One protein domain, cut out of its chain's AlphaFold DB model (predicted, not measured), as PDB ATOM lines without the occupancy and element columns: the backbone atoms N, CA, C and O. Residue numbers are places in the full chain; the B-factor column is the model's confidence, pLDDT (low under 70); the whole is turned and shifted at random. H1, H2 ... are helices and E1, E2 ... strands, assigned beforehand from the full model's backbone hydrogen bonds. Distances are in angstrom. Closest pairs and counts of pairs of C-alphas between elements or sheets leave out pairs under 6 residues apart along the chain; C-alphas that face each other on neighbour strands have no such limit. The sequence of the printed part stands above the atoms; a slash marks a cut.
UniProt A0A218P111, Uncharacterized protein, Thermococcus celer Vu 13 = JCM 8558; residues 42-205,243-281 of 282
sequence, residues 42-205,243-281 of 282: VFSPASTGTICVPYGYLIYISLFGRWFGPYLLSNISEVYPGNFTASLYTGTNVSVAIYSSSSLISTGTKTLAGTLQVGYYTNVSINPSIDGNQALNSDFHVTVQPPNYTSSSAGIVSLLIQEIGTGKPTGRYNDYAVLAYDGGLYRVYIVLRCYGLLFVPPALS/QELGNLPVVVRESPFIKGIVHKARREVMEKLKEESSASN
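Overview. This is residues 42 to 205 and 243 to 281 of the 282 residues of an uncharacterized protein of Thermococcus celer Vu 13 = JCM 8558 (UniProt A0A218P111). A closed barrel of eight antiparallel strands is drawn out at one end by its long strands E1, E10 and E11, and there the long helix H3 packs on its outside. At the opposite end the hairpin E8 and E9 makes an arm, of which residues 153 to 158 stick out. The 203 printed residues have eleven named strands and three named helices, a mixed class, in the order E1 to E6, H1, E7 to E11, H2, H3; round the ring run E1, E3, E6, E5, E4, E7, E10, E11 and back to E1, with E2 paired onto E1. With arm and helix the whole spans 89 by 33 by 25 A and is only just loose, close to compact, with a radius of gyration of the C-alphas of 20.1 A.

Arrangement. E1, residues 48 to 61, bends by 59 degrees at residue 55 and forms a hairpin with E2, residues 66 to 72: N 59 and O 68 are 2.9 A apart. E3, residues 76 to 82, is antiparallel to E1, N 52 to O 80 2.9 A. E4, residues 93 to 100, E5, residues 103 to 111, and E6, residues 124 to 130, form two successive hairpins and a meander, each strand the antiparallel neighbour of the one before, with N 96 to O 108 and N 127 to O 107 both 2.8 A. E3 pairs with E6, N 126 to O 77 2.8 A, completing a Greek key, four strands with the first beside the fourth. H1, residues 132 to 137, is on the barrel, outside it, and touches E1 at Tyr 55 and Gly 132, their closest C-alphas, 4.2 A. E7, residues 139 to 145, pairs with E4, N 97 to O 141 2.9 A, and with E10, residues 165 to 182, N 142 to O 167 3.0 A. E8, residues 149 to 154, and E9, residues 157 to 162, are a hairpin, N 152 to O 159 2.8 A. E11, residues 186 to 200, forms a hairpin with E10, N 176 to O 192 2.8 A, and closes the ring on E1, N 53 to O 193 2.8 A. H2, residues 248 to 254, and H3, residues 256 to 279, are on the barrel, outside it; H3 runs along the strands, at 18 degrees to E1 on the local plane. Every O i to N i+4 pair is within hydrogen-bond range in H1 and H2, and 19 of 20 in H3.

Along the chain. E1 begins at C-alpha 48 (215.705, 189.792, 151.630) and is 38.3 A long; E10 is 38.2 A, E11 43.8 A. H3, 35.8 A, ends at C-alpha 279 (200.450, 215.498, 194.654).

Size, cuts and confidence. The C-alphas farthest apart, of Ile 156 and Asn 281, are 89.1 A apart. Residues 206 to 242 are not printed, a gap of 31.8 A between C-alphas 205 and 243. The link E5 to E6 is long. pLDDT is under 70 at residues 42 to 44, 149 to 163, 200 to 205, 243 to 244 and 280 to 281.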
ATOM      1  N   VAL A  42     226.829 180.770 143.621       51.88
ATOM      2  CA  VAL A  42     226.811 180.925 145.081       51.88
ATOM      3  C   VAL A  42     225.566 181.739 145.419       51.88
ATOM      4  O   VAL A  42     225.518 182.938 145.143       51.88
ATOM      5  N   PHE A  43     224.544 181.090 145.968       64.75
ATOM      6  CA  PHE A  43     223.292 181.744 146.328       64.75
ATOM      7  C   PHE A  43     223.169 181.925 147.838       64.75
ATOM      8  O   PHE A  43     223.606 181.093 148.634       64.75
ATOM      9  N   SER A  44     222.565 183.048 148.214       69.81
ATOM     10  CA  SER A  44     222.080 183.263 149.569       69.81
ATOM     11  C   SER A  44     220.785 182.463 149.769       69.81
ATOM     12  O   SER A  44     219.940 182.496 148.871       69.81
ATOM     13  N   PRO A  45     220.568 181.830 150.937       74.25
ATOM     14  CA  PRO A  45     219.324 181.112 151.239       74.25
ATOM     15  C   PRO A  45     218.067 181.997 151.197       74.25
ATOM     16  O   PRO A  45     216.959 181.492 151.061       74.25
ATOM     17  N   ALA A  46     218.230 183.316 151.331       81.06
ATOM     18  CA  ALA A  46     217.173 184.318 151.211       81.06
ATOM     19  C   ALA A  46     217.686 185.532 150.419       81.06
ATOM     20  O   ALA A  46     218.870 185.852 150.491       81.06
ATOM     21  N   SER A  47     216.823 186.235 149.684       80.75
ATOM     22  CA  SER A  47     217.197 187.464 148.959       80.75
ATOM     23  C   SER A  47     217.009 188.721 149.810       80.75
ATOM     24  O   SER A  47     217.825 189.643 149.765       80.75
ATOM     25  N   THR A  48     215.968 188.741 150.639       85.69
ATOM     26  CA  THR A  48     215.705 189.792 151.630       85.69
ATOM     27  C   THR A  48     215.276 189.208 152.974       85.69
ATOM     28  O   THR A  48     214.900 188.032 153.072       85.69
ATOM     29  N   GLY A  49     215.356 190.045 154.009       89.25
ATOM     30  CA  GLY A  49     214.909 189.747 155.365       89.25
ATOM     31  C   GLY A  49     214.678 191.018 156.178       89.25
ATOM     32  O   GLY A  49     214.680 192.130 155.649       89.25
ATOM     33  N   THR A  50     214.497 190.877 157.483       91.38
ATOM     34  CA  THR A  50     214.380 191.992 158.428       91.38
ATOM     35  C   THR A  50     215.112 191.648 159.719       91.38
ATOM     36  O   THR A  50     215.128 190.490 160.132       91.38
ATOM     37  N   ILE A  51     215.698 192.641 160.384       94.38
ATOM     38  CA  ILE A  51     216.148 192.506 161.773       94.38
ATOM     39  C   ILE A  51     215.497 193.569 162.642       94.38
ATOM     40  O   ILE A  51     215.625 194.754 162.357       94.38
ATOM     41  N   CYS A  52     214.815 193.134 163.698       94.19
ATOM     42  CA  CYS A  52     214.206 194.005 164.694       94.19
ATOM     43  C   CYS A  52     215.046 194.037 165.971       94.19
ATOM     44  O   CYS A  52     215.428 192.994 166.503       94.19
ATOM     45  N   VAL A  53     215.317 195.234 166.479       95.19
ATOM     46  CA  VAL A  53     216.181 195.469 167.638       95.19
ATOM     47  C   VAL A  53     215.395 196.283 168.662       95.19
ATOM     48  O   VAL A  53     214.909 197.364 168.323       95.19
ATOM     49  N   PRO A  54     215.217 195.793 169.900       95.25
ATOM     50  CA  PRO A  54     214.561 196.574 170.937       95.25
ATOM     51  C   PRO A  54     215.491 197.711 171.378       95.25
ATOM     52  O   PRO A  54     216.665 197.469 171.631       95.25
ATOM     53  N   TYR A  55     214.981 198.936 171.500       94.56
ATOM     54  CA  TYR A  55     215.783 200.086 171.957       94.56
ATOM     55  C   TYR A  55     215.183 200.811 173.162       94.56
ATOM     56  O   TYR A  55     215.892 201.518 173.878       94.56
ATOM     57  N   GLY A  56     213.887 200.627 173.413       92.50
ATOM     58  CA  GLY A  56     213.178 201.301 174.489       92.50
ATOM     59  C   GLY A  56     211.935 200.546 174.939       92.50
ATOM     60  O   GLY A  56     211.541 199.542 174.345       92.50
ATOM     61  N   TYR A  57     211.296 201.049 175.989       92.12
ATOM     62  CA  TYR A  57     209.957 200.624 176.388       92.12
ATOM     63  C   TYR A  57     209.096 201.809 176.812       92.12
ATOM     64  O   TYR A  57     209.596 202.865 177.203       92.12
ATOM     65  N   LEU A  58     207.786 201.606 176.726       89.75
ATOM     66  CA  LEU A  58     206.751 202.562 177.088       89.75
ATOM     67  C   LEU A  58     205.821 201.930 178.108       89.75
ATOM     68  O   LEU A  58     205.564 200.724 178.079       89.75
ATOM     69  N   ILE A  59     205.281 202.771 178.976       88.94
ATOM     70  CA  ILE A  59     204.292 202.382 179.967       88.94
ATOM     71  C   ILE A  59     203.048 203.226 179.729       88.94
ATOM     72  O   ILE A  59     203.121 204.450 179.722       88.94
ATOM     73  N   TYR A  60     201.901 202.578 179.577       86.25
ATOM     74  CA  TYR A  60     200.603 203.241 179.608       86.25
ATOM     75  C   TYR A  60     199.928 202.945 180.940       86.25
ATOM     76  O   TYR A  60     199.770 201.773 181.276       86.25
ATOM     77  N   ILE A  61     199.529 203.969 181.692       86.50
ATOM     78  CA  ILE A  61     198.777 203.819 182.945       86.50
ATOM     79  C   ILE A  61     197.329 204.223 182.686       86.50
ATOM     80  O   ILE A  61     197.018 205.401 182.505       86.50
ATOM     81  N   SER A  62     196.432 203.238 182.703       83.88
ATOM     82  CA  SER A  62     195.022 203.415 182.349       83.88
ATOM     83  C   SER A  62     194.244 204.237 183.373       83.88
ATOM     84  O   SER A  62     193.291 204.906 182.999       83.88
ATOM     85  N   LEU A  63     194.674 204.249 184.642       82.50
ATOM     86  CA  LEU A  63     194.028 205.034 185.703       82.50
ATOM     87  C   LEU A  63     193.994 206.540 185.393       82.50
ATOM     88  O   LEU A  63     193.054 207.225 185.784       82.50
ATOM     89  N   PHE A  64     195.006 207.040 184.678       81.31
ATOM     90  CA  PHE A  64     195.136 208.455 184.322       81.31
ATOM     91  C   PHE A  64     195.133 208.700 182.807       81.31
ATOM     92  O   PHE A  64     195.285 209.841 182.384       81.31
ATOM     93  N   GLY A  65     195.020 207.645 181.991       81.69
ATOM     94  CA  GLY A  65     195.095 207.738 180.530       81.69
ATOM     95  C   GLY A  65     196.435 208.265 180.003       81.69
ATOM     96  O   GLY A  65     196.469 208.912 178.962       81.69
ATOM     97  N   ARG A  66     197.550 208.036 180.716       83.19
ATOM     98  CA  ARG A  66     198.855 208.650 180.401       83.19
ATOM     99  C   ARG A  66     199.898 207.646 179.928       83.19
ATOM    100  O   ARG A  66     200.008 206.543 180.465       83.19
ATOM    101  N   TRP A  67     200.705 208.087 178.968       82.81
ATOM    102  CA  TRP A  67     201.903 207.400 178.495       82.81
ATOM    103  C   TRP A  67     203.157 207.934 179.191       82.81
ATOM    104  O   TRP A  67     203.292 209.134 179.420       82.81
ATOM    105  N   PHE A  68     204.094 207.036 179.481       84.12
ATOM    106  CA  PHE A  68     205.409 207.329 180.038       84.12
ATOM    107  C   PHE A  68     206.493 206.654 179.188       84.12
ATOM    108  O   PHE A  68     206.367 205.477 178.835       84.12
ATOM    109  N   GLY A  69     207.565 207.393 178.892       84.25
ATOM    110  CA  GLY A  69     208.690 206.951 178.060       84.25
ATOM    111  C   GLY A  69     208.775 207.690 176.710       84.25
ATOM    112  O   GLY A  69     208.131 208.727 176.552       84.25
ATOM    113  N   PRO A  70     209.570 207.185 175.744       82.44
ATOM    114  CA  PRO A  70     210.296 205.916 175.788       82.44
ATOM    115  C   PRO A  70     211.488 205.954 176.751       82.44
ATOM    116  O   PRO A  70     212.315 206.862 176.717       82.44
ATOM    117  N   TYR A  71     211.600 204.929 177.593       89.62
ATOM    118  CA  TYR A  71     212.782 204.700 178.417       89.62
ATOM    119  C   TYR A  71     213.779 203.867 177.623       89.62
ATOM    120  O   TYR A  71     213.474 202.728 177.260       89.62
ATOM    121  N   LEU A  72     214.959 204.426 177.344       92.94
ATOM    122  CA  LEU A  72     216.001 203.702 176.622       92.94
ATOM    123  C   LEU A  72     216.449 202.471 177.410       92.94
ATOM    124  O   LEU A  72     216.656 202.510 178.627       92.94
ATOM    125  N   LEU A  73     216.601 201.367 176.687       93.81
ATOM    126  CA  LEU A  73     217.097 200.127 177.250       93.81
ATOM    127  C   LEU A  73     218.605 200.201 177.461       93.81
ATOM    128  O   LEU A  73     219.352 200.746 176.652       93.81
ATOM    129  N   SER A  74     219.049 199.590 178.549       92.69
ATOM    130  CA  SER A  74     220.441 199.226 178.762       92.69
ATOM    131  C   SER A  74     220.560 197.704 178.729       92.69
ATOM    132  O   SER A  74     219.596 197.002 179.042       92.69
ATOM    133  N   ASN A  75     221.743 197.195 178.370       94.62
ATOM    134  CA  ASN A  75     222.053 195.763 178.402       94.62
ATOM    135  C   ASN A  75     221.131 194.905 177.506       94.62
ATOM    136  O   ASN A  75     220.661 193.842 177.909       94.62
ATOM    137  N   ILE A  76     220.852 195.373 176.288       96.50
ATOM    138  CA  ILE A  76     220.141 194.615 175.258       96.50
ATOM    139  C   ILE A  76     220.992 193.417 174.854       96.50
ATOM    140  O   ILE A  76     222.072 193.567 174.280       96.50
ATOM    141  N   SER A  77     220.489 192.224 175.150       96.75
ATOM    142  CA  SER A  77     221.164 190.951 174.887       96.75
ATOM    143  C   SER A  77     220.459 190.092 173.838       96.75
ATOM    144  O   SER A  77     220.933 189.001 173.533       96.75
ATOM    145  N   GLU A  78     219.343 190.559 173.270       96.44
ATOM    146  CA  GLU A  78     218.563 189.822 172.273       96.44
ATOM    147  C   GLU A  78     218.102 190.726 171.125       96.44
ATOM    148  O   GLU A  78     217.642 191.850 171.336       96.44
ATOM    149  N   VAL A  79     218.191 190.197 169.905       96.88
ATOM    150  CA  VAL A  79     217.702 190.812 168.660       96.88
ATOM    151  C   VAL A  79     216.872 189.808 167.870       96.88
ATOM    152  O   VAL A  79     216.968 188.603 168.101       96.88
ATOM    153  N   TYR A  80     216.061 190.284 166.927       96.50
ATOM    154  CA  TYR A  80     215.039 189.468 166.271       96.50
ATOM    155  C   TYR A  80     215.165 189.508 164.741       96.50
ATOM    156  O   TYR A  80     214.458 190.277 164.082       96.50
ATOM    157  N   PRO A  81     216.078 188.724 164.139       95.56
ATOM    158  CA  PRO A  81     216.098 188.517 162.697       95.56
ATOM    159  C   PRO A  81     214.922 187.641 162.239       95.56
ATOM    160  O   PRO A  81     214.478 186.731 162.944       95.56
ATOM    161  N   GLY A  82     214.414 187.902 161.039       93.94
ATOM    162  CA  GLY A  82     213.242 187.216 160.512       93.94
ATOM    163  C   GLY A  82     212.742 187.781 159.196       93.94
ATOM    164  O   GLY A  82     213.472 188.466 158.479       93.94
ATOM    165  N   ASN A  83     211.477 187.484 158.898       89.94
ATOM    166  CA  ASN A  83     210.773 187.924 157.697       89.94
ATOM    167  C   ASN A  83     211.588 187.679 156.416       89.94
ATOM    168  O   ASN A  83     211.703 188.535 155.541       89.94
ATOM    169  N   PHE A  84     212.228 186.511 156.354       88.94
ATOM    170  CA  PHE A  84     213.014 186.108 155.200       88.94
ATOM    171  C   PHE A  84     212.095 185.745 154.037       88.94
ATOM    172  O   PHE A  84     211.018 185.186 154.231       88.94
ATOM    173  N   THR A  85     212.561 186.009 152.822       86.94
ATOM    174  CA  THR A  85     211.878 185.648 151.559       86.94
ATOM    175  C   THR A  85     211.730 184.148 151.325       86.94
ATOM    176  O   THR A  85     210.894 183.739 150.522       86.94
ATOM    177  N   ALA A  86     212.517 183.330 152.021       84.31
ATOM    178  CA  ALA A  86     212.454 181.879 151.971       84.31
ATOM    179  C   ALA A  86     212.413 181.295 153.387       84.31
ATOM    180  O   ALA A  86     212.933 181.888 154.334       84.31
ATOM    181  N   SER A  87     211.799 180.117 153.521       87.00
ATOM    182  CA  SER A  87     211.796 179.394 154.794       87.00
ATOM    183  C   SER A  87     213.198 178.874 155.099       87.00
ATOM    184  O   SER A  87     213.852 178.301 154.228       87.00
ATOM    185  N   LEU A  88     213.640 179.033 156.344       88.69
ATOM    186  CA  LEU A  88     214.930 178.532 156.806       88.69
ATOM    187  C   LEU A  88     214.721 177.225 157.563       88.69
ATOM    188  O   LEU A  88     214.031 177.189 158.579       88.69
ATOM    189  N   TYR A  89     215.300 176.140 157.064       89.25
ATOM    190  CA  TYR A  89     215.102 174.808 157.633       89.25
ATOM    191  C   TYR A  89     215.839 174.623 158.965       89.25
ATOM    192  O   TYR A  89     216.755 175.377 159.310       89.25
ATOM    193  N   THR A  90     215.448 173.583 159.705       92.25
ATOM    194  CA  THR A  90     216.126 173.171 160.942       92.25
ATOM    195  C   THR A  90     217.638 173.002 160.738       92.25
ATOM    196  O   THR A  90     218.093 172.619 159.659       92.25
ATOM    197  N   GLY A  91     218.425 173.316 161.764       87.25
ATOM    198  CA  GLY A  91     219.887 173.278 161.712       87.25
ATOM    199  C   GLY A  91     220.537 174.465 160.992       87.25
ATOM    200  O   GLY A  91     221.761 174.561 160.988       87.25
ATOM    201  N   THR A  92     219.761 175.387 160.411       89.38
ATOM    202  CA  THR A  92     220.303 176.632 159.847       89.38
ATOM    203  C   THR A  92     220.834 177.522 160.965       89.38
ATOM    204  O   THR A  92     220.132 177.782 161.945       89.38
ATOM    205  N   ASN A  93     222.058 178.018 160.806       89.31
ATOM    206  CA  ASN A  93     222.635 179.027 161.679       89.31
ATOM    207  C   ASN A  93     222.219 180.417 161.200       89.31
ATOM    208  O   ASN A  93     222.437 180.779 160.044       89.31
ATOM    209  N   VAL A  94     221.633 181.191 162.109       93.50
ATOM    210  CA  VAL A  94     221.350 182.612 161.924       93.50
ATOM    211  C   VAL A  94     222.268 183.381 162.861       93.50
ATOM    212  O   VAL A  94     222.121 183.317 164.084       93.50
ATOM    213  N   SER A  95     223.232 184.085 162.285       93.44
ATOM    214  CA  SER A  95     224.201 184.898 163.011       93.44
ATOM    215  C   SER A  95     223.889 186.372 162.832       93.44
ATOM    216  O   SER A  95     223.486 186.796 161.753       93.44
ATOM    217  N   VAL A  96     224.095 187.164 163.877       95.06
ATOM    218  CA  VAL A  96     223.983 188.621 163.826       95.06
ATOM    219  C   VAL A  96     225.310 189.214 164.257       95.06
ATOM    220  O   VAL A  96     225.832 188.832 165.297       95.06
ATOM    221  N   ALA A  97     225.834 190.150 163.478       93.50
ATOM    222  CA  ALA A  97     227.016 190.933 163.804       93.50
ATOM    223  C   ALA A  97     226.649 192.417 163.805       93.50
ATOM    224  O   ALA A  97     225.989 192.899 162.886       93.50
ATOM    225  N   ILE A  98     227.063 193.127 164.848       94.19
ATOM    226  CA  ILE A  98     226.677 194.513 165.099       94.19
ATOM    227  C   ILE A  98     227.933 195.362 165.058       94.19
ATOM    228  O   ILE A  98     228.886 195.106 165.801       94.19
ATOM    229  N   TYR A  99     227.924 196.373 164.200       90.75
ATOM    230  CA  TYR A  99     229.056 197.258 163.988       90.75
ATOM    231  C   TYR A  99     228.708 198.683 164.396       90.75
ATOM    232  O   TYR A  99     227.668 199.210 164.019       90.75
ATOM    233  N   SER A 100     229.612 199.333 165.119       89.31
ATOM    234  CA  SER A 100     229.565 200.773 165.365       89.31
ATOM    235  C   SER A 100     230.794 201.394 164.728       89.31
ATOM    236  O   SER A 100     231.918 200.998 165.040       89.31
ATOM    237  N   SER A 101     230.600 202.351 163.819       85.94
ATOM    238  CA  SER A 101     231.698 203.002 163.089       85.94
ATOM    239  C   SER A 101     232.672 201.989 162.466       85.94
ATOM    240  O   SER A 101     233.886 202.097 162.621       85.94
ATOM    241  N   SER A 102     232.136 200.966 161.791       82.19
ATOM    242  CA  SER A 102     232.884 199.842 161.191       82.19
ATOM    243  C   SER A 102     233.602 198.890 162.164       82.19
ATOM    244  O   SER A 102     234.198 197.912 161.718       82.19
ATOM    245  N   SER A 103     233.535 199.113 163.478       85.94
ATOM    246  CA  SER A 103     234.102 198.201 164.480       85.94
ATOM    247  C   SER A 103     233.042 197.224 164.971       85.94
ATOM    248  O   SER A 103     231.945 197.645 165.329       85.94
ATOM    249  N   LEU A 104     233.360 195.928 165.005       91.44
ATOM    250  CA  LEU A 104     232.469 194.914 165.571       91.44
ATOM    251  C   LEU A 104     232.334 195.150 167.080       91.44
ATOM    252  O   LEU A 104     233.324 195.061 167.804       91.44
ATOM    253  N   ILE A 105     231.118 195.430 167.546       93.06
ATOM    254  CA  ILE A 105     230.833 195.677 168.967       93.06
ATOM    255  C   ILE A 105     230.100 194.519 169.636       93.06
ATOM    256  O   ILE A 105     230.165 194.379 170.854       93.06
ATOM    257  N   SER A 106     229.392 193.697 168.860       95.25
ATOM    258  CA  SER A 106     228.608 192.586 169.389       95.25
ATOM    259  C   SER A 106     228.297 191.559 168.310       95.25
ATOM    260  O   SER A 106     228.202 191.887 167.125       95.25
ATOM    261  N   THR A 107     228.154 190.303 168.714       96.31
ATOM    262  CA  THR A 107     227.774 189.216 167.816       96.31
ATOM    263  C   THR A 107     226.944 188.167 168.539       96.31
ATOM    264  O   THR A 107     227.032 188.002 169.754       96.31
ATOM    265  N   GLY A 108     226.126 187.445 167.789       93.69
ATOM    266  CA  GLY A 108     225.293 186.365 168.287       93.69
ATOM    267  C   GLY A 108     225.063 185.328 167.207       93.69
ATOM    268  O   GLY A 108     225.146 185.620 166.017       93.69
ATOM    269  N   THR A 109     224.789 184.089 167.597       93.50
ATOM    270  CA  THR A 109     224.387 183.042 166.654       93.50
ATOM    271  C   THR A 109     223.357 182.142 167.300       93.50
ATOM    272  O   THR A 109     223.496 181.764 168.462       93.50
ATOM    273  N   LYS A 110     222.330 181.782 166.533       94.44
ATOM    274  CA  LYS A 110     221.355 180.769 166.914       94.44
ATOM    275  C   LYS A 110     221.209 179.740 165.810       94.44
ATOM    276  O   LYS A 110     220.937 180.084 164.662       94.44
ATOM    277  N   THR A 111     221.312 178.477 166.190       94.50
ATOM    278  CA  THR A 111     220.904 177.360 165.341       94.50
ATOM    279  C   THR A 111     219.401 177.149 165.487       94.50
ATOM    280  O   THR A 111     218.878 177.051 166.601       94.50
ATOM    281  N   LEU A 112     218.685 177.105 164.367       92.81
ATOM    282  CA  LEU A 112     217.248 176.872 164.369       92.81
ATOM    283  C   LEU A 112     216.937 175.430 164.794       92.81
ATOM    284  O   LEU A 112     217.375 174.485 164.146       92.81
ATOM    285  N   ALA A 113     216.146 175.265 165.857       91.25
ATOM    286  CA  ALA A 113     215.670 173.953 166.311       91.25
ATOM    287  C   ALA A 113     214.504 173.402 165.462       91.25
ATOM    288  O   ALA A 113     214.140 172.235 165.573       91.25
ATOM    289  N   GLY A 114     213.909 174.248 164.620       90.75
ATOM    290  CA  GLY A 114     212.813 173.916 163.719       90.75
ATOM    291  C   GLY A 114     212.771 174.888 162.544       90.75
ATOM    292  O   GLY A 114     213.492 175.885 162.533       90.75
ATOM    293  N   THR A 115     211.943 174.595 161.545       91.38
ATOM    294  CA  THR A 115     211.821 175.443 160.355       91.38
ATOM    295  C   THR A 115     211.255 176.817 160.716       91.38
ATOM    296  O   THR A 115     210.161 176.912 161.271       91.38
ATOM    297  N   LEU A 116     211.975 177.880 160.364       92.50
ATOM    298  CA  LEU A 116     211.486 179.252 160.427       92.50
ATOM    299  C   LEU A 116     210.768 179.579 159.114       92.50
ATOM    300  O   LEU A 116     211.397 179.643 158.058       92.50
ATOM    301  N   GLN A 117     209.449 179.746 159.179       90.25
ATOM    302  CA  GLN A 117     208.619 180.040 158.010       90.25
ATOM    303  C   GLN A 117     208.876 181.455 157.463       90.25
ATOM    304  O   GLN A 117     209.339 182.346 158.178       90.25
ATOM    305  N   VAL A 118     208.541 181.669 156.187       85.62
ATOM    306  CA  VAL A 118     208.521 183.008 155.565       85.62
ATOM    307  C   VAL A 118     207.643 183.948 156.394       85.62
ATOM    308  O   VAL A 118     206.571 183.554 156.843       85.62
ATOM    309  N   GLY A 119     208.103 185.180 156.620       82.19
ATOM    310  CA  GLY A 119     207.388 186.157 157.454       82.19
ATOM    311  C   GLY A 119     207.599 186.010 158.967       82.19
ATOM    312  O   GLY A 119     207.195 186.890 159.722       82.19
ATOM    313  N   TYR A 120     208.246 184.936 159.435       89.00
ATOM    314  CA  TYR A 120     208.439 184.675 160.865       89.00
ATOM    315  C   TYR A 120     209.824 185.131 161.339       89.00
ATOM    316  O   TYR A 120     210.768 185.290 160.566       89.00
ATOM    317  N   TYR A 121     209.938 185.326 162.646       93.81
ATOM    318  CA  TYR A 121     211.093 185.820 163.377       93.81
ATOM    319  C   TYR A 121     211.597 184.784 164.378       93.81
ATOM    320  O   TYR A 121     210.856 183.932 164.878       93.81
ATOM    321  N   THR A 122     212.884 184.886 164.689       95.00
ATOM    322  CA  THR A 122     213.556 184.141 165.754       95.00
ATOM    323  C   THR A 122     214.331 185.127 166.620       95.00
ATOM    324  O   THR A 122     214.731 186.179 166.133       95.00
ATOM    325  N   ASN A 123     214.555 184.822 167.897       95.06
ATOM    326  CA  ASN A 123     215.465 185.613 168.725       95.06
ATOM    327  C   ASN A 123     216.905 185.116 168.565       95.06
ATOM    328  O   ASN A 123     217.128 183.916 168.459       95.06
ATOM    329  N   VAL A 124     217.880 186.015 168.586       96.44
ATOM    330  CA  VAL A 124     219.311 185.704 168.635       96.44
ATOM    331  C   VAL A 124     219.897 186.416 169.841       96.44
ATOM    332  O   VAL A 124     219.778 187.635 169.958       96.44
ATOM    333  N   SER A 125     220.529 185.654 170.730       96.75
ATOM    334  CA  SER A 125     221.268 186.217 171.855       96.75
ATOM    335  C   SER A 125     222.604 186.767 171.370       96.75
ATOM    336  O   SER A 125     223.349 186.062 170.685       96.75
ATOM    337  N   ILE A 126     222.897 188.013 171.724       97.12
ATOM    338  CA  ILE A 126     224.108 188.735 171.336       97.12
ATOM    339  C   ILE A 126     225.013 188.968 172.548       97.12
ATOM    340  O   ILE A 126     224.544 189.111 173.678       97.12
ATOM    341  N   ASN A 127     226.319 188.999 172.309       94.69
ATOM    342  CA  ASN A 127     227.336 189.254 173.316       94.69
ATOM    343  C   ASN A 127     228.551 189.953 172.672       94.69
ATOM    344  O   ASN A 127     229.047 189.465 171.652       94.69
ATOM    345  N   PRO A 128     229.083 191.045 173.252       97.06
ATOM    346  CA  PRO A 128     228.569 191.830 174.387       97.06
ATOM    347  C   PRO A 128     227.154 192.393 174.189       97.06
ATOM    348  O   PRO A 128     226.698 192.550 173.062       97.06
ATOM    349  N   SER A 129     226.441 192.698 175.272       96.69
ATOM    350  CA  SER A 129     225.161 193.413 175.188       96.69
ATOM    351  C   SER A 129     225.350 194.835 174.653       96.69
ATOM    352  O   SER A 129     226.376 195.454 174.940       96.69
ATOM    353  N   ILE A 130     224.336 195.384 173.989       96.69
ATOM    354  CA  ILE A 130     224.330 196.776 173.518       96.69
ATOM    355  C   ILE A 130     223.379 197.652 174.346       96.69
ATOM    356  O   ILE A 130     222.581 197.151 175.138       96.69
ATOM    357  N   ASP A 131     223.436 198.967 174.179       95.75
ATOM    358  CA  ASP A 131     222.449 199.901 174.731       95.75
ATOM    359  C   ASP A 131     221.488 200.453 173.662       95.75
ATOM    360  O   ASP A 131     221.640 200.204 172.465       95.75
ATOM    361  N   GLY A 132     220.458 201.183 174.097       92.38
ATOM    362  CA  GLY A 132     219.448 201.757 173.211       92.38
ATOM    363  C   GLY A 132     220.019 202.738 172.181       92.38
ATOM    364  O   GLY A 132     219.520 202.794 171.063       92.38
ATOM    365  N   ASN A 133     221.097 203.463 172.495       91.88
ATOM    366  CA  ASN A 133     221.734 204.355 171.522       91.88
ATOM    367  C   ASN A 133     222.468 203.550 170.448       91.88
ATOM    368  O   ASN A 133     222.366 203.862 169.262       91.88
ATOM    369  N   GLN A 134     223.171 202.492 170.841       92.94
ATOM    370  CA  GLN A 134     223.796 201.561 169.907       92.94
ATOM    371  C   GLN A 134     222.742 200.848 169.054       92.94
ATOM    372  O   GLN A 134     222.945 200.707 167.853       92.94
ATOM    373  N   ALA A 135     221.593 200.479 169.627       91.81
ATOM    374  CA  ALA A 135     220.477 199.888 168.892       91.81
ATOM    375  C   ALA A 135     219.936 200.791 167.771       91.81
ATOM    376  O   ALA A 135     219.514 200.291 166.733       91.81
ATOM    377  N   LEU A 136     219.968 202.111 167.972       90.00
ATOM    378  CA  LEU A 136     219.450 203.092 167.018       90.00
ATOM    379  C   LEU A 136     220.455 203.474 165.922       90.00
ATOM    380  O   LEU A 136     220.023 203.857 164.832       90.00
ATOM    381  N   ASN A 137     221.759 203.393 166.212       89.12
ATOM    382  CA  ASN A 137     222.821 203.979 165.381       89.12
ATOM    383  C   ASN A 137     223.842 202.968 164.822       89.12
ATOM    384  O   ASN A 137     224.722 203.370 164.065       89.12
ATOM    385  N   SER A 138     223.773 201.691 165.208       90.50
ATOM    386  CA  SER A 138     224.701 200.656 164.723       90.50
ATOM    387  C   SER A 138     224.230 200.008 163.421       90.50
ATOM    388  O   SER A 138     223.040 199.990 163.106       90.50
ATOM    389  N   ASP A 139     225.170 199.395 162.706       91.06
ATOM    390  CA  ASP A 139     224.910 198.581 161.522       91.06
ATOM    391  C   ASP A 139     224.722 197.111 161.910       91.06
ATOM    392  O   ASP A 139     225.587 196.494 162.539       91.06
ATOM    393  N   PHE A 140     223.594 196.529 161.500       92.12
ATOM    394  CA  PHE A 140     223.205 195.161 161.842       92.12
ATOM    395  C   PHE A 140     223.329 194.226 160.645       92.12
ATOM    396  O   PHE A 140     222.509 194.253 159.729       92.12
ATOM    397  N   HIS A 141     224.334 193.362 160.647       91.38
ATOM    398  CA  HIS A 141     224.523 192.362 159.604       91.38
ATOM    399  C   HIS A 141     223.945 191.023 160.053       91.38
ATOM    400  O   HIS A 141     224.184 190.595 161.182       91.38
ATOM    401  N   VAL A 142     223.217 190.343 159.168       92.12
ATOM    402  CA  VAL A 142     222.646 189.017 159.446       92.12
ATOM    403  C   VAL A 142     223.212 188.006 158.471       92.12
ATOM    404  O   VAL A 142     223.048 188.157 157.266       92.12
ATOM    405  N   THR A 143     223.827 186.950 158.980       89.38
ATOM    406  CA  THR A 143     224.309 185.836 158.167       89.38
ATOM    407  C   THR A 143     223.381 184.644 158.330       89.38
ATOM    408  O   THR A 143     223.053 184.257 159.450       89.38
ATOM    409  N   VAL A 144     222.975 184.047 157.214       88.75
ATOM    410  CA  VAL A 144     222.204 182.805 157.180       88.75
ATOM    411  C   VAL A 144     223.062 181.721 156.541       88.75
ATOM    412  O   VAL A 144     223.534 181.882 155.414       88.75
ATOM    413  N   GLN A 145     223.255 180.627 157.271       85.44
ATOM    414  CA  GLN A 145     224.096 179.501 156.877       85.44
ATOM    415  C   GLN A 145     223.342 178.182 157.131       85.44
ATOM    416  O   GLN A 145     223.301 177.707 158.271       85.44
ATOM    417  N   PRO A 146     222.715 177.581 156.107       83.44
ATOM    418  CA  PRO A 146     222.061 176.286 156.210       83.44
ATOM    419  C   PRO A 146     223.084 175.167 156.454       83.44
ATOM    420  O   PRO A 146     224.257 175.305 156.097       83.44
ATOM    421  N   PRO A 147     222.659 174.028 157.022       77.88
ATOM    422  CA  PRO A 147     223.558 172.913 157.323       77.88
ATOM    423  C   PRO A 147     223.940 172.097 156.077       77.88
ATOM    424  O   PRO A 147     224.889 171.318 156.116       77.88
ATOM    425  N   ASN A 148     223.192 172.250 154.981       71.38
ATOM    426  CA  ASN A 148     223.335 171.419 153.793       71.38
ATOM    427  C   ASN A 148     224.433 171.940 152.862       71.38
ATOM    428  O   ASN A 148     224.543 173.141 152.610       71.38
ATOM    429  N   TYR A 149     225.191 171.002 152.297       67.69
ATOM    430  CA  TYR A 149     226.135 171.246 151.215       67.69
ATOM    431  C   TYR A 149     225.540 170.719 149.912       67.69
ATOM    432  O   TYR A 149     224.984 169.622 149.870       67.69
ATOM    433  N   THR A 150     225.677 171.487 148.839       60.84
ATOM    434  CA  THR A 150     225.325 171.062 147.485       60.84
ATOM    435  C   THR A 150     226.581 170.589 146.766       60.84
ATOM    436  O   THR A 150     227.627 171.236 146.818       60.84
ATOM    437  N   SER A 151     226.514 169.432 146.109       56.53
ATOM    438  CA  SER A 151     227.616 168.949 145.279       56.53
ATOM    439  C   SER A 151     227.550 169.604 143.901       56.53
ATOM    440  O   SER A 151     226.565 169.425 143.185       56.53
ATOM    441  N   SER A 152     228.602 170.314 143.505       59.75
ATOM    442  CA  SER A 152     228.797 170.773 142.131       59.75
ATOM    443  C   SER A 152     229.910 169.952 141.491       59.75
ATOM    444  O   SER A 152     231.060 169.993 141.933       59.75
ATOM    445  N   SER A 153     229.568 169.178 140.463       54.72
ATOM    446  CA  SER A 153     230.528 168.391 139.689       54.72
ATOM    447  C   SER A 153     230.792 169.065 138.345       54.72
ATOM    448  O   SER A 153     229.893 169.160 137.509       54.72
ATOM    449  N   ALA A 154     232.032 169.490 138.115       52.62
ATOM    450  CA  ALA A 154     232.511 169.926 136.807       52.62
ATOM    451  C   ALA A 154     233.698 169.039 136.400       52.62
ATOM    452  O   ALA A 154     234.855 169.355 136.669       52.62
ATOM    453  N   GLY A 155     233.409 167.893 135.776       60.75
ATOM    454  CA  GLY A 155     234.429 166.926 135.356       60.75
ATOM    455  C   GLY A 155     234.944 166.039 136.498       60.75
ATOM    456  O   GLY A 155     234.152 165.497 137.260       60.75
ATOM    457  N   ILE A 156     236.270 165.868 136.592       52.94
ATOM    458  CA  ILE A 156     236.964 164.926 137.504       52.94
ATOM    459  C   ILE A 156     236.944 165.412 138.974       52.94
ATOM    460  O   ILE A 156     237.340 164.689 139.884       52.94
ATOM    461  N   VAL A 157     236.479 166.639 139.223       46.44
ATOM    462  CA  VAL A 157     236.451 167.266 140.550       46.44
ATOM    463  C   VAL A 157     235.005 167.464 141.005       46.44
ATOM    464  O   VAL A 157     234.195 168.068 140.298       46.44
ATOM    465  N   SER A 158     234.702 166.974 142.211       54.41
ATOM    466  CA  SER A 158     233.448 167.226 142.926       54.41
ATOM    467  C   SER A 158     233.697 168.245 144.036       54.41
ATOM    468  O   SER A 158     234.535 168.017 144.906       54.41
ATOM    469  N   LEU A 159     232.967 169.360 144.013       59.28
ATOM    470  CA  LEU A 159     233.007 170.402 145.038       59.28
ATOM    471  C   LEU A 159     231.771 170.300 145.928       59.28
ATOM    472  O   LEU A 159     230.665 170.141 145.419       59.28
ATOM    473  N   LEU A 160     231.949 170.440 147.240       60.75
ATOM    474  CA  LEU A 160     230.850 170.647 148.184       60.75
ATOM    475  C   LEU A 160     230.738 172.147 148.466       60.75
ATOM    476  O   LEU A 160     231.680 172.753 148.969       60.75
ATOM    477  N   ILE A 161     229.601 172.746 148.125       64.44
ATOM    478  CA  ILE A 161     229.349 174.184 148.241       64.44
ATOM    479  C   ILE A 161     228.252 174.407 149.280       64.44
ATOM    480  O   ILE A 161     227.178 173.814 149.197       64.44
ATOM    481  N   GLN A 162     228.517 175.274 150.253       68.31
ATOM    482  CA  GLN A 162     227.522 175.706 151.230       68.31
ATOM    483  C   GLN A 162     226.864 177.008 150.770       68.31
ATOM    484  O   GLN A 162     227.555 177.941 150.357       68.31
ATOM    485  N   GLU A 163     225.540 177.086 150.875       69.69
ATOM    486  CA  GLU A 163     224.814 178.342 150.679       69.69
ATOM    487  C   GLU A 163     225.069 179.262 151.877       69.69
ATOM    488  O   GLU A 163     224.861 178.877 153.025       69.69
ATOM    489  N   ILE A 164     225.552 180.478 151.632       77.00
ATOM    490  CA  ILE A 164     225.780 181.467 152.688       77.00
ATOM    491  C   ILE A 164     225.288 182.807 152.180       77.00
ATOM    492  O   ILE A 164     225.670 183.262 151.101       77.00
ATOM    493  N   GLY A 165     224.443 183.445 152.978       77.31
ATOM    494  CA  GLY A 165     223.928 184.772 152.705       77.31
ATOM    495  C   GLY A 165     224.293 185.742 153.806       77.31
ATOM    496  O   GLY A 165     223.960 185.476 154.956       77.31
ATOM    497  N   THR A 166     224.882 186.888 153.457       82.50
ATOM    498  CA  THR A 166     225.068 188.000 154.399       82.50
ATOM    499  C   THR A 166     224.145 189.151 154.014       82.50
ATOM    500  O   THR A 166     224.351 189.834 153.008       82.50
ATOM    501  N   GLY A 167     223.111 189.346 154.822       82.88
ATOM    502  CA  GLY A 167     222.167 190.448 154.767       82.88
ATOM    503  C   GLY A 167     222.762 191.712 155.372       82.88
ATOM    504  O   GLY A 167     223.204 191.697 156.523       82.88
ATOM    505  N   LYS A 168     222.749 192.809 154.611       85.75
ATOM    506  CA  LYS A 168     223.109 194.149 155.094       85.75
ATOM    507  C   LYS A 168     221.866 195.035 155.208       85.75
ATOM    508  O   LYS A 168     220.955 194.875 154.388       85.75
ATOM    509  N   PRO A 169     221.815 195.977 156.168       85.00
ATOM    510  CA  PRO A 169     220.732 196.944 156.256       85.00
ATOM    511  C   PRO A 169     220.643 197.773 154.980       85.00
ATOM    512  O   PRO A 169     221.646 198.236 154.442       85.00
ATOM    513  N   THR A 170     219.424 198.010 154.519       81.56
ATOM    514  CA  THR A 170     219.133 198.902 153.384       81.56
ATOM    515  C   THR A 170     219.167 200.387 153.766       81.56
ATOM    516  O   THR A 170     218.933 201.246 152.921       81.56
ATOM    517  N   GLY A 171     219.389 200.699 155.048       75.88
ATOM    518  CA  GLY A 171     219.248 202.042 155.620       75.88
ATOM    519  C   GLY A 171     217.798 202.446 155.916       75.88
ATOM    520  O   GLY A 171     217.578 203.385 156.674       75.88
ATOM    521  N   ARG A 172     216.804 201.721 155.383       77.44
ATOM    522  CA  ARG A 172     215.386 201.913 155.718       77.44
ATOM    523  C   ARG A 172     215.039 201.160 156.997       77.44
ATOM    524  O   ARG A 172     215.393 199.985 157.141       77.44
ATOM    525  N   TYR A 173     214.315 201.824 157.890       84.62
ATOM    526  CA  TYR A 173     213.810 201.231 159.119       84.62
ATOM    527  C   TYR A 173     212.379 201.670 159.404       84.62
ATOM    528  O   TYR A 173     211.958 202.736 158.969       84.62
ATOM    529  N   ASN A 174     211.666 200.843 160.163       84.75
ATOM    530  CA  ASN A 174     210.375 201.169 160.756       84.75
ATOM    531  C   ASN A 174     210.445 200.893 162.257       84.75
ATOM    532  O   ASN A 174     211.007 199.872 162.668       84.75
ATOM    533  N   ASP A 175     209.851 201.770 163.058       84.69
ATOM    534  CA  ASP A 175     209.734 201.564 164.496       84.69
ATOM    535  C   ASP A 175     208.353 200.969 164.836       84.69
ATOM    536  O   ASP A 175     207.329 201.389 164.298       84.69
ATOM    537  N   TYR A 176     208.323 199.981 165.734       83.69
ATOM    538  CA  TYR A 176     207.112 199.280 166.168       83.69
ATOM    539  C   TYR A 176     207.032 199.229 167.689       83.69
ATOM    540  O   TYR A 176     208.039 199.012 168.363       83.69
ATOM    541  N   ALA A 177     205.820 199.337 168.228       84.62
ATOM    542  CA  ALA A 177     205.542 199.090 169.636       84.62
ATOM    543  C   ALA A 177     204.811 197.751 169.801       84.62
ATOM    544  O   ALA A 177     203.710 197.552 169.291       84.62
ATOM    545  N   VAL A 178     205.420 196.819 170.533       87.12
ATOM    546  CA  VAL A 178     204.873 195.482 170.788       87.12
ATOM    547  C   VAL A 178     204.411 195.385 172.234       87.12
ATOM    548  O   VAL A 178     205.199 195.592 173.156       87.12
ATOM    549  N   LEU A 179     203.145 195.022 172.448       86.00
ATOM    550  CA  LEU A 179     202.603 194.776 173.784       86.00
ATOM    551  C   LEU A 179     203.280 193.553 174.426       86.00
ATOM    552  O   LEU A 179     202.983 192.400 174.080       86.00
ATOM    553  N   ALA A 180     204.156 193.814 175.393       87.81
ATOM    554  CA  ALA A 180     204.863 192.783 176.147       87.81
ATOM    555  C   ALA A 180     204.100 192.351 177.402       87.81
ATOM    556  O   ALA A 180     204.165 191.181 177.777       87.81
ATOM    557  N   TYR A 181     203.359 193.265 178.035       88.38
ATOM    558  CA  TYR A 181     202.594 192.966 179.243       88.38
ATOM    559  C   TYR A 181     201.326 193.815 179.342       88.38
ATOM    560  O   TYR A 181     201.376 195.026 179.133       88.38
ATOM    561  N   ASP A 182     200.216 193.181 179.720       89.06
ATOM    562  CA  ASP A 182     198.967 193.845 180.094       89.06
ATOM    563  C   ASP A 182     198.595 193.437 181.525       89.06
ATOM    564  O   ASP A 182     198.332 192.266 181.802       89.06
ATOM    565  N   GLY A 183     198.638 194.405 182.441       85.62
ATOM    566  CA  GLY A 183     198.273 194.238 183.847       85.62
ATOM    567  C   GLY A 183     196.894 194.800 184.189       85.62
ATOM    568  O   GLY A 183     196.587 194.949 185.371       85.62
ATOM    569  N   GLY A 184     196.091 195.190 183.193       85.62
ATOM    570  CA  GLY A 184     194.798 195.854 183.365       85.62
ATOM    571  C   GLY A 184     194.917 197.331 183.752       85.62
ATOM    572  O   GLY A 184     194.406 198.192 183.047       85.62
ATOM    573  N   LEU A 185     195.619 197.642 184.849       86.25
ATOM    574  CA  LEU A 185     195.848 199.026 185.301       86.25
ATOM    575  C   LEU A 185     196.947 199.743 184.512       86.25
ATOM    576  O   LEU A 185     196.966 200.973 184.435       86.25
ATOM    577  N   TYR A 186     197.883 198.974 183.961       88.06
ATOM    578  CA  TYR A 186     198.950 199.486 183.123       88.06
ATOM    579  C   TYR A 186     199.341 198.466 182.054       88.06
ATOM    580  O   TYR A 186     199.198 197.254 182.240       88.06
ATOM    581  N   ARG A 187     199.877 198.966 180.943       88.62
ATOM    582  CA  ARG A 187     200.406 198.175 179.828       88.62
ATOM    583  C   ARG A 187     201.854 198.554 179.571       88.62
ATOM    584  O   ARG A 187     202.202 199.729 179.646       88.62
ATOM    585  N   VAL A 188     202.688 197.567 179.259       89.25
ATOM    586  CA  VAL A 188     204.097 197.770 178.902       89.25
ATOM    587  C   VAL A 188     204.300 197.374 177.450       89.25
ATOM    588  O   VAL A 188     204.022 196.234 177.061       89.25
ATOM    589  N   TYR A 189     204.819 198.311 176.667       89.56
ATOM    590  CA  TYR A 189     205.153 198.110 175.264       89.56
ATOM    591  C   TYR A 189     206.663 198.158 175.085       89.56
ATOM    592  O   TYR A 189     207.328 199.033 175.634       89.56
ATOM    593  N   ILE A 190     207.203 197.231 174.305       91.94
ATOM    594  CA  ILE A 190     208.600 197.245 173.877       91.94
ATOM    595  C   ILE A 190     208.664 197.935 172.529       91.94
ATOM    596  O   ILE A 190     207.922 197.573 171.616       91.94
ATOM    597  N   VAL A 191     209.552 198.912 172.414       91.00
ATOM    598  CA  VAL A 191     209.774 199.638 171.171       91.00
ATOM    599  C   VAL A 191     210.952 199.008 170.445       91.00
ATOM    600  O   VAL A 191     212.052 198.897 170.997       91.00
ATOM    601  N   LEU A 192     210.700 198.561 169.219       91.12
ATOM    602  CA  LEU A 192     211.676 197.927 168.348       91.12
ATOM    603  C   LEU A 192     211.888 198.771 167.102       91.12
ATOM    604  O   LEU A 192     210.928 199.287 166.542       91.12
ATOM    605  N   ARG A 193     213.129 198.823 166.629       90.81
ATOM    606  CA  ARG A 193     213.476 199.312 165.299       90.81
ATOM    607  C   ARG A 193     213.759 198.132 164.389       90.81
ATOM    608  O   ARG A 193     214.622 197.316 164.709       90.81
ATOM    609  N   CYS A 194     213.049 198.029 163.274       89.62
ATOM    610  CA  CYS A 194     213.248 196.966 162.298       89.62
ATOM    611  C   CYS A 194     213.883 197.496 161.019       89.62
ATOM    612  O   CYS A 194     213.308 198.347 160.346       89.62
ATOM    613  N   TYR A 195     215.036 196.940 160.658       89.31
ATOM    614  CA  TYR A 195     215.774 197.271 159.445       89.31
ATOM    615  C   TYR A 195     215.501 196.241 158.353       89.31
ATOM    616  O   TYR A 195     215.624 195.035 158.588       89.31
ATOM    617  N   GLY A 196     215.182 196.707 157.146       88.75
ATOM    618  CA  GLY A 196     215.112 195.841 155.969       88.75
ATOM    619  C   GLY A 196     216.510 195.389 155.549       88.75
ATOM    620  O   GLY A 196     217.419 196.217 155.461       88.75
ATOM    621  N   LEU A 197     216.678 194.095 155.273       87.12
ATOM    622  CA  LEU A 197     217.949 193.479 154.894       87.12
ATOM    623  C   LEU A 197     217.948 193.073 153.422       87.12
ATOM    624  O   LEU A 197     216.987 192.464 152.946       87.12
ATOM    625  N   LEU A 198     219.063 193.330 152.740       86.06
ATOM    626  CA  LEU A 198     219.351 192.806 151.408       86.06
ATOM    627  C   LEU A 198     220.534 191.841 151.488       86.06
ATOM    628  O   LEU A 198     221.604 192.206 151.980       86.06
ATOM    629  N   PHE A 199     220.343 190.617 151.006       82.50
ATOM    630  CA  PHE A 199     221.371 189.586 151.023       82.50
ATOM    631  C   PHE A 199     222.234 189.664 149.770       82.50
ATOM    632  O   PHE A 199     221.757 189.485 148.650       82.50
ATOM    633  N   VAL A 200     223.525 189.921 149.973       68.88
ATOM    634  CA  VAL A 200     224.515 189.956 148.895       68.88
ATOM    635  C   VAL A 200     225.257 188.614 148.878       68.88
ATOM    636  O   VAL A 200     225.689 188.158 149.941       68.88
ATOM    637  N   PRO A 201     225.438 187.968 147.710       56.47
ATOM    638  CA  PRO A 201     226.287 186.788 147.605       56.47
ATOM    639  C   PRO A 201     227.712 187.099 148.097       56.47
ATOM    640  O   PRO A 201     228.261 188.147 147.736       56.47
ATOM    641  N   PRO A 202     228.368 186.194 148.846       45.25
ATOM    642  CA  PRO A 202     229.722 186.412 149.358       45.25
ATOM    643  C   PRO A 202     230.750 186.786 148.277       45.25
ATOM    644  O   PRO A 202     231.649 187.581 148.547       45.25
ATOM    645  N   ALA A 203     230.570 186.305 147.038       44.53
ATOM    646  CA  ALA A 203     231.440 186.586 145.892       44.53
ATOM    647  C   ALA A 203     231.552 188.080 145.507       44.53
ATOM    648  O   ALA A 203     232.520 188.464 144.863       44.53
ATOM    649  N   LEU A 204     230.603 188.929 145.919       41.84
ATOM    650  CA  LEU A 204     230.619 190.377 145.650       41.84
ATOM    651  C   LEU A 204     231.151 191.208 146.829       41.84
ATOM    652  O   LEU A 204     231.312 192.419 146.708       41.84
ATOM    653  N   SER A 205     231.409 190.580 147.981       43.22
ATOM    654  CA  SER A 205     231.852 191.276 149.198       43.22
ATOM    655  C   SER A 205     233.376 191.359 149.349       43.22
ATOM    656  O   SER A 205     233.867 192.181 150.120       43.22
ATOM    657  N   GLN A 243     201.028 195.867 159.910       51.56
ATOM    658  CA  GLN A 243     201.894 194.976 159.175       51.56
ATOM    659  C   GLN A 243     201.798 193.629 159.877       51.56
ATOM    660  O   GLN A 243     201.846 193.553 161.107       51.56
ATOM    661  N   GLU A 244     201.604 192.565 159.106       60.41
ATOM    662  CA  GLU A 244     201.673 191.205 159.622       60.41
ATOM    663  C   GLU A 244     203.108 190.953 160.105       60.41
ATOM    664  O   GLU A 244     203.970 190.507 159.357       60.41
ATOM    665  N   LEU A 245     203.387 191.271 161.372       71.75
ATOM    666  CA  LEU A 245     204.687 191.074 162.024       71.75
ATOM    667  C   LEU A 245     204.961 189.586 162.334       71.75
ATOM    668  O   LEU A 245     205.730 189.269 163.242       71.75
ATOM    669  N   GLY A 246     204.303 188.665 161.621       78.38
ATOM    670  CA  GLY A 246     204.358 187.225 161.854       78.38
ATOM    671  C   GLY A 246     204.218 186.866 163.336       78.38
ATOM    672  O   GLY A 246     203.321 187.333 164.039       78.38
ATOM    673  N   ASN A 247     205.153 186.059 163.835       86.44
ATOM    674  CA  ASN A 247     205.259 185.678 165.245       86.44
ATOM    675  C   ASN A 247     206.111 186.645 166.100       86.44
ATOM    676  O   ASN A 247     206.371 186.321 167.260       86.44
ATOM    677  N   LEU A 248     206.555 187.805 165.592       86.69
ATOM    678  CA  LEU A 248     207.410 188.738 166.347       86.69
ATOM    679  C   LEU A 248     206.826 189.096 167.725       86.69
ATOM    680  O   LEU A 248     207.572 189.012 168.702       86.69
ATOM    681  N   PRO A 249     205.517 189.408 167.878       86.31
ATOM    682  CA  PRO A 249     204.955 189.699 169.196       86.31
ATOM    683  C   PRO A 249     205.083 188.540 170.189       86.31
ATOM    684  O   PRO A 249     205.299 188.765 171.380       86.31
ATOM    685  N   VAL A 250     204.973 187.303 169.701       86.50
ATOM    686  CA  VAL A 250     205.108 186.089 170.515       86.50
ATOM    687  C   VAL A 250     206.560 185.917 170.951       86.50
ATOM    688  O   VAL A 250     206.827 185.799 172.143       86.50
ATOM    689  N   VAL A 251     207.504 186.008 170.009       89.00
ATOM    690  CA  VAL A 251     208.943 185.861 170.283       89.00
ATOM    691  C   VAL A 251     209.434 186.922 171.273       89.00
ATOM    692  O   VAL A 251     210.155 186.602 172.216       89.00
ATOM    693  N   VAL A 252     209.000 188.176 171.107       88.06
ATOM    694  CA  VAL A 252     209.328 189.279 172.023       88.06
ATOM    695  C   VAL A 252     208.748 189.024 173.418       88.06
ATOM    696  O   VAL A 252     209.438 189.221 174.412       88.06
ATOM    697  N   ARG A 253     207.502 188.554 173.530       87.12
ATOM    698  CA  ARG A 253     206.867 188.286 174.834       87.12
ATOM    699  C   ARG A 253     207.506 187.114 175.579       87.12
ATOM    700  O   ARG A 253     207.582 187.120 176.809       87.12
ATOM    701  N   GLU A 254     207.943 186.093 174.852       89.50
ATOM    702  CA  GLU A 254     208.556 184.904 175.442       89.50
ATOM    703  C   GLU A 254     210.018 185.122 175.850       89.50
ATOM    704  O   GLU A 254     210.505 184.407 176.736       89.50
ATOM    705  N   SER A 255     210.672 186.144 175.283       90.38
ATOM    706  CA  SER A 255     212.061 186.517 175.553       90.38
ATOM    707  C   SER A 255     212.344 186.697 177.057       90.38
ATOM    708  O   SER A 255     211.705 187.521 177.730       90.38
ATOM    709  N   PRO A 256     213.330 185.966 177.614       90.00
ATOM    710  CA  PRO A 256     213.802 186.169 178.982       90.00
ATOM    711  C   PRO A 256     214.293 187.598 179.242       90.00
ATOM    712  O   PRO A 256     214.020 188.152 180.309       90.00
ATOM    713  N   PHE A 257     214.962 188.215 178.263       91.94
ATOM    714  CA  PHE A 257     215.406 189.607 178.343       91.94
ATOM    715  C   PHE A 257     214.223 190.569 178.539       91.94
ATOM    716  O   PHE A 257     214.220 191.380 179.470       91.94
ATOM    717  N   ILE A 258     213.167 190.424 177.732       92.50
ATOM    718  CA  ILE A 258     211.970 191.271 177.825       92.50
ATOM    719  C   ILE A 258     211.236 191.079 179.155       92.50
ATOM    720  O   ILE A 258     210.785 192.058 179.754       92.50
ATOM    721  N   LYS A 259     211.175 189.851 179.685       92.19
ATOM    722  CA  LYS A 259     210.610 189.598 181.024       92.19
ATOM    723  C   LYS A 259     211.346 190.391 182.111       92.19
ATOM    724  O   LYS A 259     210.703 190.964 182.991       92.19
ATOM    725  N   GLY A 260     212.672 190.499 182.017       91.50
ATOM    726  CA  GLY A 260     213.477 191.352 182.898       91.50
ATOM    727  C   GLY A 260     213.091 192.836 182.819       91.50
ATOM    728  O   GLY A 260     212.960 193.499 183.852       91.50
ATOM    729  N   ILE A 261     212.826 193.347 181.613       91.88
ATOM    730  CA  ILE A 261     212.370 194.732 181.403       91.88
ATOM    731  C   ILE A 261     210.990 194.955 182.023       91.88
ATOM    732  O   ILE A 261     210.792 195.948 182.719       91.88
ATOM    733  N   VAL A 262     210.051 194.023 181.842       91.94
ATOM    734  CA  VAL A 262     208.702 194.121 182.431       91.94
ATOM    735  C   VAL A 262     208.771 194.212 183.959       91.94
ATOM    736  O   VAL A 262     208.053 195.010 184.568       91.94
ATOM    737  N   HIS A 263     209.673 193.462 184.600       91.81
ATOM    738  CA  HIS A 263     209.905 193.587 186.041       91.81
ATOM    739  C   HIS A 263     210.426 194.971 186.441       91.81
ATOM    740  O   HIS A 263     209.986 195.517 187.457       91.81
ATOM    741  N   LYS A 264     211.333 195.561 185.653       90.44
ATOM    742  CA  LYS A 264     211.811 196.931 185.883       90.44
ATOM    743  C   LYS A 264     210.678 197.947 185.716       90.44
ATOM    744  O   LYS A 264     210.449 198.723 186.639       90.44
ATOM    745  N   ALA A 265     209.927 197.868 184.619       90.19
ATOM    746  CA  ALA A 265     208.804 198.755 184.325       90.19
ATOM    747  C   ALA A 265     207.744 198.733 185.436       90.19
ATOM    748  O   ALA A 265     207.233 199.774 185.833       90.19
ATOM    749  N   ARG A 266     207.457 197.560 186.020       90.94
ATOM    750  CA  ARG A 266     206.528 197.448 187.156       90.94
ATOM    751  C   ARG A 266     206.962 198.278 188.369       90.94
ATOM    752  O   ARG A 266     206.101 198.823 189.052       90.94
ATOM    753  N   ARG A 267     208.266 198.372 188.653       90.69
ATOM    754  CA  ARG A 267     208.770 199.220 189.750       90.69
ATOM    755  C   ARG A 267     208.555 200.699 189.442       90.69
ATOM    756  O   ARG A 267     208.050 201.413 190.299       90.69
ATOM    757  N   GLU A 268     208.828 201.112 188.208       89.25
ATOM    758  CA  GLU A 268     208.613 202.493 187.754       89.25
ATOM    759  C   GLU A 268     207.135 202.896 187.820       89.25
ATOM    760  O   GLU A 268     206.817 203.994 188.267       89.25
ATOM    761  N   VAL A 269     206.209 201.990 187.478       89.56
ATOM    762  CA  VAL A 269     204.764 202.234 187.660       89.56
ATOM    763  C   VAL A 269     204.433 202.525 189.121       89.56
ATOM    764  O   VAL A 269     203.700 203.469 189.406       89.56
ATOM    765  N   MET A 270     204.968 201.737 190.056       89.12
ATOM    766  CA  MET A 270     204.687 201.919 191.485       89.12
ATOM    767  C   MET A 270     205.229 203.251 192.012       89.12
ATOM    768  O   MET A 270     204.565 203.902 192.817       89.12
ATOM    769  N   GLU A 271     206.396 203.682 191.536       89.75
ATOM    770  CA  GLU A 271     206.956 204.997 191.861       89.75
ATOM    771  C   GLU A 271     206.065 206.127 191.330       89.75
ATOM    772  O   GLU A 271     205.708 207.029 192.088       89.75
ATOM    773  N   LYS A 272     205.605 206.032 190.077       87.19
ATOM    774  CA  LYS A 272     204.715 207.033 189.466       87.19
ATOM    775  C   LYS A 272     203.360 207.136 190.159       87.19
ATOM    776  O   LYS A 272     202.870 208.236 190.393       87.19
ATOM    777  N   LEU A 273     202.773 206.005 190.551       86.25
ATOM    778  CA  LEU A 273     201.531 205.999 191.330       86.25
ATOM    779  C   LEU A 273     201.713 206.686 192.694       86.25
ATOM    780  O   LEU A 273     200.819 207.399 193.151       86.25
ATOM    781  N   LYS A 274     202.876 206.510 193.336       88.25
ATOM    782  CA  LYS A 274     203.187 207.160 194.614       88.25
ATOM    783  C   LYS A 274     203.352 208.675 194.465       88.25
ATOM    784  O   LYS A 274     202.829 209.414 195.302       88.25
ATOM    785  N   GLU A 275     204.038 209.129 193.416       87.06
ATOM    786  CA  GLU A 275     204.195 210.555 193.090       87.06
ATOM    787  C   GLU A 275     202.829 211.243 192.924       87.06
ATOM    788  O   GLU A 275     202.550 212.224 193.614       87.06
ATOM    789  N   GLU A 276     201.935 210.673 192.112       81.56
ATOM    790  CA  GLU A 276     200.591 211.226 191.865       81.56
ATOM    791  C   GLU A 276     199.714 211.224 193.134       81.56
ATOM    792  O   GLU A 276     199.019 212.199 193.423       81.56
ATOM    793  N   SER A 277     199.796 210.178 193.971       80.94
ATOM    794  CA  SER A 277     199.056 210.139 195.247       80.94
ATOM    795  C   SER A 277     199.516 211.198 196.258       80.94
ATOM    796  O   SER A 277     198.732 211.640 197.097       80.94
ATOM    797  N   SER A 278     200.782 211.613 196.179       81.25
ATOM    798  CA  SER A 278     201.347 212.639 197.061       81.25
ATOM    799  C   SER A 278     200.975 214.042 196.579       81.25
ATOM    800  O   SER A 278     200.732 214.919 197.401       81.25
ATOM    801  N   ALA A 279     200.872 214.237 195.261       75.19
ATOM    802  CA  ALA A 279     200.450 215.498 194.654       75.19
ATOM    803  C   ALA A 279     198.957 215.809 194.872       75.19
ATOM    804  O   ALA A 279     198.588 216.972 194.948       75.19
ATOM    805  N   SER A 280     198.099 214.792 195.009       66.56
ATOM    806  CA  SER A 280     196.659 214.987 195.243       66.56
ATOM    807  C   SER A 280     196.289 215.350 196.693       66.56
ATOM    808  O   SER A 280     195.130 215.678 196.944       66.56
ATOM    809  N   ASN A 281     197.221 215.245 197.645       59.88
ATOM    810  CA  ASN A 281     196.977 215.465 199.079       59.88
ATOM    811  C   ASN A 281     197.616 216.758 199.626       59.88
ATOM    812  O   ASN A 281     197.575 216.979 200.839       59.88
TER     813      ASN A 281